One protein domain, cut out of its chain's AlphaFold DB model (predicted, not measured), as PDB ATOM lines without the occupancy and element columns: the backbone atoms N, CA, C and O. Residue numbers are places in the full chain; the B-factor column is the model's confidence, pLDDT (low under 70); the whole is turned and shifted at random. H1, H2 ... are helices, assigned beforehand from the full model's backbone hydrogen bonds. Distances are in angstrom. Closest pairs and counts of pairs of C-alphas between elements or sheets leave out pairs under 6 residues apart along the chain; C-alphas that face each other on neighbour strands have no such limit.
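AT A GLANCE: This is residues 139 to 195 of the 195 residues of the protein "DnaD family protein" of Mesoplasma lactucae ATCC 49193 (UniProt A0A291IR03). Three short helices form a small body, their centres making a triangle, and a long tail without named elements sticks out from it. H3, the longest helix, and H1 run roughly the same way with few contacts between them, while H2 stands steeply to both and packs on H3 with its end near Leu 173. The printed part has 57 residues with three named helices, in the order H1, H2, H3, and no named strand; the class is all helix. The whole is loose, with a radius of gyration of the C-alphas of 14.7 A, and the C-alphas span 52 by 26 by 19 A, the length being made by the tail.

HOW THE PARTS SIT: Look first at H3, residues 170 to 182. H2, residues 155 to 162, touches it with 5 pairs of C-alphas within 8 A, and on the side of H3 residues 173 to 177 alone take part. The closest C-alphas of the two are those of Ser 162 and Leu 173, 6.1 A apart. Their lines stand at 73 degrees, only just about perpendicular. Now turn to H1, residues 139 to 150, which is close to H3 but not clearly touching: the closest C-alphas, those of Asp 141 and Phe 170, are 7.2 A apart. H1 and H3 run the same way at a shallow tilt of 28 degrees. H1 and H2 are also close but not clearly touching, with the C-alphas of Leu 149 and Arg 155 closest at 7.2 A; they run opposite ways at a steep tilt of 54 degrees. In H1, H2 and H3 every O i to N i+4 pair is within hydrogen-bond range.

IN THESE COORDINATES: Find C-alpha 170 at (387.660, 365.766, 27.699); from there H3 runs 18.4 A to C-alpha 182 at (404.564, 371.590, 32.023). H1 begins at C-alpha 139, at (386.092, 362.300, 16.742), and reaches C-alpha 150 after 16.7 A. H2 runs from C-alpha 155 to C-alpha 162, 10.7 A away.

THE WHOLE: The C-alphas of Tyr 139 and Asp 195, the two farthest apart, are 52.8 A apart. Residues 178 to 195 stand free, of which 178 to 182 belong to H3; the body without them spans 26 by 20 by 13 A. The printed part has no cut, and it ends at the chain's last residue, 195. The link from H1 to H2 is tight, with 4 residues, and that from H2 to H3 is short, with 7. The mean pLDDT of the printed part is 71.5; look for values under 70 in residues 165 to 166 and 180 to 195 of this model.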
ATOM      1  N   TYR A 139     385.090 362.750  17.717       82.81
ATOM      2  CA  TYR A 139     386.092 362.300  16.742       82.81
ATOM      3  C   TYR A 139     387.413 363.084  16.844       82.81
ATOM      4  O   TYR A 139     388.496 362.508  16.734       82.81
ATOM      5  N   GLU A 140     387.337 364.389  17.111       83.19
ATOM      6  CA  GLU A 140     388.517 365.241  17.303       83.19
ATOM      7  C   GLU A 140     389.305 364.833  18.558       83.19
ATOM      8  O   GLU A 140     390.540 364.797  18.551       83.19
ATOM      9  N   ASP A 141     388.597 364.436  19.614       85.19
ATOM     10  CA  ASP A 141     389.193 363.958  20.861       85.19
ATOM     11  C   ASP A 141     389.883 362.600  20.676       85.19
ATOM     12  O   ASP A 141     390.975 362.381  21.208       85.19
ATOM     13  N   LEU A 142     389.304 361.709  19.859       84.69
ATOM     14  CA  LEU A 142     389.946 360.451  19.466       84.69
ATOM     15  C   LEU A 142     391.252 360.703  18.711       84.69
ATOM     16  O   LEU A 142     392.250 360.036  18.988       84.69
ATOM     17  N   ALA A 143     391.278 361.668  17.788       83.94
ATOM     18  CA  ALA A 143     392.500 362.031  17.075       83.94
ATOM     19  C   ALA A 143     393.579 362.544  18.043       83.94
ATOM     20  O   ALA A 143     394.736 362.124  17.964       83.94
ATOM     21  N   TYR A 144     393.200 363.374  19.019       85.75
ATOM     22  CA  TYR A 144     394.126 363.819  20.059       85.75
ATOM     23  C   TYR A 144     394.631 362.656  20.925       85.75
ATOM     24  O   TYR A 144     395.840 362.540  21.135       85.75
ATOM     25  N   LEU A 145     393.754 361.754  21.380       85.31
ATOM     26  CA  LEU A 145     394.161 360.554  22.122       85.31
ATOM     27  C   LEU A 145     395.150 359.707  21.323       85.31
ATOM     28  O   LEU A 145     396.131 359.239  21.898       85.31
ATOM     29  N   LYS A 146     394.941 359.564  20.007       82.06
ATOM     30  CA  LYS A 146     395.879 358.848  19.140       82.06
ATOM     31  C   LYS A 146     397.261 359.506  19.166       82.06
ATOM     32  O   LYS A 146     398.263 358.842  19.415       82.06
ATOM     33  N   THR A 147     397.327 360.824  18.988       84.25
ATOM     34  CA  THR A 147     398.618 361.527  19.063       84.25
ATOM     35  C   THR A 147     399.277 361.373  20.433       84.25
ATOM     36  O   THR A 147     400.479 361.147  20.514       84.25
ATOM     37  N   LEU A 148     398.495 361.414  21.513       83.44
ATOM     38  CA  LEU A 148     399.009 361.320  22.872       83.44
ATOM     39  C   LEU A 148     399.580 359.927  23.179       83.44
ATOM     40  O   LEU A 148     400.696 359.812  23.684       83.44
ATOM     41  N   LEU A 149     398.853 358.867  22.834       82.88
ATOM     42  CA  LEU A 149     399.319 357.487  22.977       82.88
ATOM     43  C   LEU A 149     400.579 357.232  22.122       82.88
ATOM     44  O   LEU A 149     401.518 356.600  22.594       82.88
ATOM     45  N   ALA A 150     400.665 357.813  20.917       80.38
ATOM     46  CA  ALA A 150     401.854 357.716  20.062       80.38
ATOM     47  C   ALA A 150     403.097 358.405  20.662       80.38
ATOM     48  O   ALA A 150     404.221 358.008  20.367       80.38
ATOM     49  N   THR A 151     402.921 359.398  21.544       79.06
ATOM     50  CA  THR A 151     404.036 359.999  22.308       79.06
ATOM     51  C   THR A 151     404.512 359.144  23.494       79.06
ATOM     52  O   THR A 151     405.406 359.565  24.227       79.06
ATOM     53  N   GLY A 152     403.937 357.953  23.702       75.12
ATOM     54  CA  GLY A 152     404.295 357.039  24.794       75.12
ATOM     55  C   GLY A 152     403.526 357.281  26.097       75.12
ATOM     56  O   GLY A 152     403.923 356.802  27.163       75.12
ATOM     57  N   TYR A 153     402.428 358.041  26.054       78.19
ATOM     58  CA  TYR A 153     401.533 358.164  27.203       78.19
ATOM     59  C   TYR A 153     400.697 356.889  27.334       78.19
ATOM     60  O   TYR A 153     399.999 356.523  26.398       78.19
ATOM     61  N   SER A 154     400.736 356.217  28.487       83.62
ATOM     62  CA  SER A 154     400.023 354.945  28.654       83.62
ATOM     63  C   SER A 154     398.519 355.141  28.892       83.62
ATOM     64  O   SER A 154     398.094 356.129  29.513       83.62
ATOM     65  N   ARG A 155     397.705 354.174  28.446       84.56
ATOM     66  CA  ARG A 155     396.242 354.166  28.633       84.56
ATOM     67  C   ARG A 155     395.859 354.275  30.116       84.56
ATOM     68  O   ARG A 155     394.943 355.019  30.469       84.56
ATOM     69  N   GLU A 156     396.604 353.629  31.009       84.88
ATOM     70  CA  GLU A 156     396.358 353.645  32.460       84.88
ATOM     71  C   GLU A 156     396.558 355.040  33.052       84.88
ATOM     72  O   GLU A 156     395.778 355.467  33.906       84.88
ATOM     73  N   LYS A 157     397.582 355.779  32.603       84.06
ATOM     74  CA  LYS A 157     397.834 357.151  33.074       84.06
ATOM     75  C   LYS A 157     396.701 358.092  32.672       84.06
ATOM     76  O   LYS A 157     396.313 358.956  33.469       84.06
ATOM     77  N   ILE A 158     396.155 357.911  31.470       85.56
ATOM     78  CA  ILE A 158     395.010 358.685  30.979       85.56
ATOM     79  C   ILE A 158     393.768 358.355  31.816       85.56
ATOM     80  O   ILE A 158     393.163 359.267  32.379       85.56
ATOM     81  N   LEU A 159     393.455 357.067  32.006       86.00
ATOM     82  CA  LEU A 159     392.323 356.622  32.833       86.00
ATOM     83  C   LEU A 159     392.437 357.065  34.298       86.00
ATOM     84  O   LEU A 159     391.449 357.442  34.926       86.00
ATOM     85  N   LYS A 160     393.644 357.043  34.871       85.44
ATOM     86  CA  LYS A 160     393.877 357.534  36.234       85.44
ATOM     87  C   LYS A 160     393.584 359.028  36.327       85.44
ATOM     88  O   LYS A 160     392.929 359.459  37.269       85.44
ATOM     89  N   THR A 161     394.029 359.800  35.338       84.81
ATOM     90  CA  THR A 161     393.804 361.250  35.298       84.81
ATOM     91  C   THR A 161     392.325 361.581  35.089       84.81
ATOM     92  O   THR A 161     391.838 362.523  35.710       84.81
ATOM     93  N   SER A 162     391.583 360.787  34.306       83.75
ATOM     94  CA  SER A 162     390.140 360.997  34.107       83.75
ATOM     95  C   SER A 162     389.300 360.753  35.359       83.75
ATOM     96  O   SER A 162     388.215 361.301  35.467       83.75
ATOM     97  N   LYS A 163     389.784 359.953  36.319       81.94
ATOM     98  CA  LYS A 163     389.077 359.690  37.588       81.94
ATOM     99  C   LYS A 163     389.320 360.748  38.663       81.94
ATOM    100  O   LYS A 163     388.676 360.728  39.708       81.94
ATOM    101  N   GLU A 164     390.270 361.656  38.459       79.12
ATOM    102  CA  GLU A 164     390.534 362.716  39.426       79.12
ATOM    103  C   GLU A 164     389.365 363.709  39.427       79.12
ATOM    104  O   GLU A 164     389.101 364.314  38.392       79.12
ATOM    105  N   GLY A 165     388.728 363.932  40.586       64.94
ATOM    106  CA  GLY A 165     387.407 364.574  40.763       64.94
ATOM    107  C   GLY A 165     387.173 365.996  40.218       64.94
ATOM    108  O   GLY A 165     386.140 366.592  40.494       64.94
ATOM    109  N   GLN A 166     388.105 366.545  39.441       68.75
ATOM    110  CA  GLN A 166     387.960 367.789  38.683       68.75
ATOM    111  C   GLN A 166     387.870 367.576  37.160       68.75
ATOM    112  O   GLN A 166     387.796 368.558  36.433       68.75
ATOM    113  N   VAL A 167     387.916 366.338  36.656       77.88
ATOM    114  CA  VAL A 167     387.771 366.054  35.220       77.88
ATOM    115  C   VAL A 167     386.333 365.653  34.936       77.88
ATOM    116  O   VAL A 167     385.899 364.592  35.372       77.88
ATOM    117  N   LYS A 168     385.588 366.508  34.233       79.44
ATOM    118  CA  LYS A 168     384.217 366.206  33.789       79.44
ATOM    119  C   LYS A 168     384.121 366.141  32.273       79.44
ATOM    120  O   LYS A 168     383.360 365.333  31.752       79.44
ATOM    121  N   THR A 169     384.918 366.959  31.592       84.50
ATOM    122  CA  THR A 169     385.008 367.020  30.132       84.50
ATOM    123  C   THR A 169     386.359 366.504  29.641       84.50
ATOM    124  O   THR A 169     387.363 366.512  30.364       84.50
ATOM    125  N   PHE A 170     386.420 366.093  28.381       83.75
ATOM    126  CA  PHE A 170     387.660 365.766  27.699       83.75
ATOM    127  C   PHE A 170     388.603 366.977  27.629       83.75
ATOM    128  O   PHE A 170     389.824 366.839  27.735       83.75
ATOM    129  N   LYS A 171     388.053 368.195  27.554       84.12
ATOM    130  CA  LYS A 171     388.833 369.437  27.645       84.12
ATOM    131  C   LYS A 171     389.558 369.565  28.990       84.12
ATOM    132  O   LYS A 171     390.734 369.937  29.014       84.12
ATOM    133  N   ASP A 172     388.904 369.207  30.094       82.69
ATOM    134  CA  ASP A 172     389.531 369.190  31.425       82.69
ATOM    135  C   ASP A 172     390.653 368.152  31.493       82.69
ATOM    136  O   ASP A 172     391.730 368.425  32.034       82.69
ATOM    137  N   LEU A 173     390.426 366.977  30.896       82.94
ATOM    138  CA  LEU A 173     391.423 365.913  30.799       82.94
ATOM    139  C   LEU A 173     392.658 366.397  30.029       82.94
ATOM    140  O   LEU A 173     393.784 366.273  30.519       82.94
ATOM    141  N   LYS A 174     392.450 367.015  28.863       84.31
ATOM    142  CA  LYS A 174     393.510 367.594  28.029       84.31
ATOM    143  C   LYS A 174     394.315 368.640  28.796       84.31
ATOM    144  O   LYS A 174     395.543 368.557  28.834       84.31
ATOM    145  N   ASN A 175     393.641 369.572  29.466       83.31
ATOM    146  CA  ASN A 175     394.294 370.612  30.262       83.31
ATOM    147  C   ASN A 175     395.110 370.025  31.420       83.31
ATOM    148  O   ASN A 175     396.235 370.460  31.661       83.31
ATOM    149  N   LYS A 176     394.597 369.005  32.117       81.19
ATOM    150  CA  LYS A 176     395.349 368.333  33.187       81.19
ATOM    151  C   LYS A 176     396.588 367.608  32.677       81.19
ATOM    152  O   LYS A 176     397.629 367.676  33.329       81.19
ATOM    153  N   ILE A 177     396.490 366.931  31.538       82.19
ATOM    154  CA  ILE A 177     397.625 366.229  30.929       82.19
ATOM    155  C   ILE A 177     398.702 367.240  30.507       82.19
ATOM    156  O   ILE A 177     399.873 367.063  30.840       82.19
ATOM    157  N   LEU A 178     398.311 368.351  29.874       76.94
ATOM    158  CA  LEU A 178     399.231 369.430  29.494       76.94
ATOM    159  C   LEU A 178     399.880 370.106  30.716       76.94
ATOM    160  O   LEU A 178     401.095 370.300  30.738       76.94
ATOM    161  N   ASN A 179     399.109 370.387  31.768       70.06
ATOM    162  CA  ASN A 179     399.616 371.017  32.992       70.06
ATOM    163  C   ASN A 179     400.566 370.105  33.788       70.06
ATOM    164  O   ASN A 179     401.520 370.595  34.396       70.06
ATOM    165  N   LYS A 180     400.343 368.783  33.780       63.94
ATOM    166  CA  LYS A 180     401.291 367.815  34.359       63.94
ATOM    167  C   LYS A 180     402.587 367.731  33.550       63.94
ATOM    168  O   LYS A 180     403.642 367.603  34.156       63.94
ATOM    169  N   ASN A 181     402.529 367.872  32.225       57.31
ATOM    170  CA  ASN A 181     403.719 367.875  31.366       57.31
ATOM    171  C   ASN A 181     404.525 369.187  31.454       57.31
ATOM    172  O   ASN A 181     405.739 369.171  31.266       57.31
ATOM    173  N   ALA A 182     403.881 370.315  31.776       51.34
ATOM    174  CA  ALA A 182     404.564 371.590  32.023       51.34
ATOM    175  C   ALA A 182     405.405 371.574  33.316       51.34
ATOM    176  O   ALA A 182     406.428 372.253  33.410       51.34
ATOM    177  N   LYS A 183     405.015 370.758  34.302       46.41
ATOM    178  CA  LYS A 183     405.848 370.458  35.468       46.41
ATOM    179  C   LYS A 183     406.878 369.396  35.083       46.41
ATOM    180  O   LYS A 183     406.674 368.213  35.338       46.41
ATOM    181  N   LYS A 184     408.006 369.810  34.490       37.19
ATOM    182  CA  LYS A 184     409.214 368.968  34.481       37.19
ATOM    183  C   LYS A 184     409.438 368.472  35.918       37.19
ATOM    184  O   LYS A 184     409.541 369.323  36.805       37.19
ATOM    185  N   PRO A 185     409.536 367.160  36.185       41.34
ATOM    186  CA  PRO A 185     410.163 366.742  37.424       41.34
ATOM    187  C   PRO A 185     411.587 367.298  37.369       41.34
ATOM    188  O   PRO A 185     412.321 367.029  36.414       41.34
ATOM    189  N   SER A 186     411.970 368.131  38.340       38.25
ATOM    190  CA  SER A 186     413.393 368.344  38.583       38.25
ATOM    191  C   SER A 186     413.987 366.954  38.733       38.25
ATOM    192  O   SER A 186     413.452 366.144  39.492       38.25
ATOM    193  N   ILE A 187     415.021 366.651  37.962       42.72
ATOM    194  CA  ILE A 187     415.777 365.417  38.111       42.72
ATOM    195  C   ILE A 187     416.316 365.440  39.545       42.72
ATOM    196  O   ILE A 187     417.315 366.097  39.818       42.72
ATOM    197  N   ILE A 188     415.617 364.792  40.477       45.66
ATOM    198  CA  ILE A 188     416.185 364.432  41.769       45.66
ATOM    199  C   ILE A 188     416.920 363.137  41.474       45.66
ATOM    200  O   ILE A 188     416.353 362.045  41.439       45.66
ATOM    201  N   MET A 189     418.178 363.315  41.090       40.28
ATOM    202  CA  MET A 189     419.148 362.253  40.940       40.28
ATOM    203  C   MET A 189     419.368 361.679  42.342       40.28
ATOM    204  O   MET A 189     420.019 362.316  43.152       40.28
ATOM    205  N   TYR A 190     418.769 360.516  42.612       39.69
ATOM    206  CA  TYR A 190     419.128 359.607  43.703       39.69
ATOM    207  C   TYR A 190     419.319 360.239  45.096       39.69
ATOM    208  O   TYR A 190     420.442 360.527  45.492       39.69
ATOM    209  N   ASP A 191     418.247 360.320  45.886       44.09
ATOM    210  CA  ASP A 191     418.337 360.622  47.323       44.09
ATOM    211  C   ASP A 191     418.278 359.309  48.131       44.09
ATOM    212  O   ASP A 191     417.250 358.921  48.678       44.09
ATOM    213  N   TRP A 192     419.382 358.552  48.108       50.53
ATOM    214  CA  TRP A 192     419.659 357.438  49.037       50.53
ATOM    215  C   TRP A 192     420.540 357.887  50.218       50.53
ATOM    216  O   TRP A 192     421.027 357.051  50.972       50.53
ATOM    217  N   LEU A 193     420.755 359.198  50.371       42.09
ATOM    218  CA  LEU A 193     421.586 359.812  51.411       42.09
ATOM    219  C   LEU A 193     420.822 360.924  52.135       42.09
ATOM    220  O   LEU A 193     421.229 362.079  52.117       42.09
ATOM    221  N   ASN A 194     419.727 360.563  52.794       39.50
ATOM    222  CA  ASN A 194     419.210 361.347  53.909       39.50
ATOM    223  C   ASN A 194     418.827 360.368  55.032       39.50
ATOM    224  O   ASN A 194     417.709 359.863  55.043       39.50
ATOM    225  N   ASP A 195     419.852 360.076  55.849       45.34
ATOM    226  CA  ASP A 195     419.927 359.443  57.185       45.34
ATOM    227  C   ASP A 195     418.869 358.411  57.619       45.34
ATOM    228  O   ASP A 195     417.711 358.784  57.920       45.34
TER     229      ASP A 195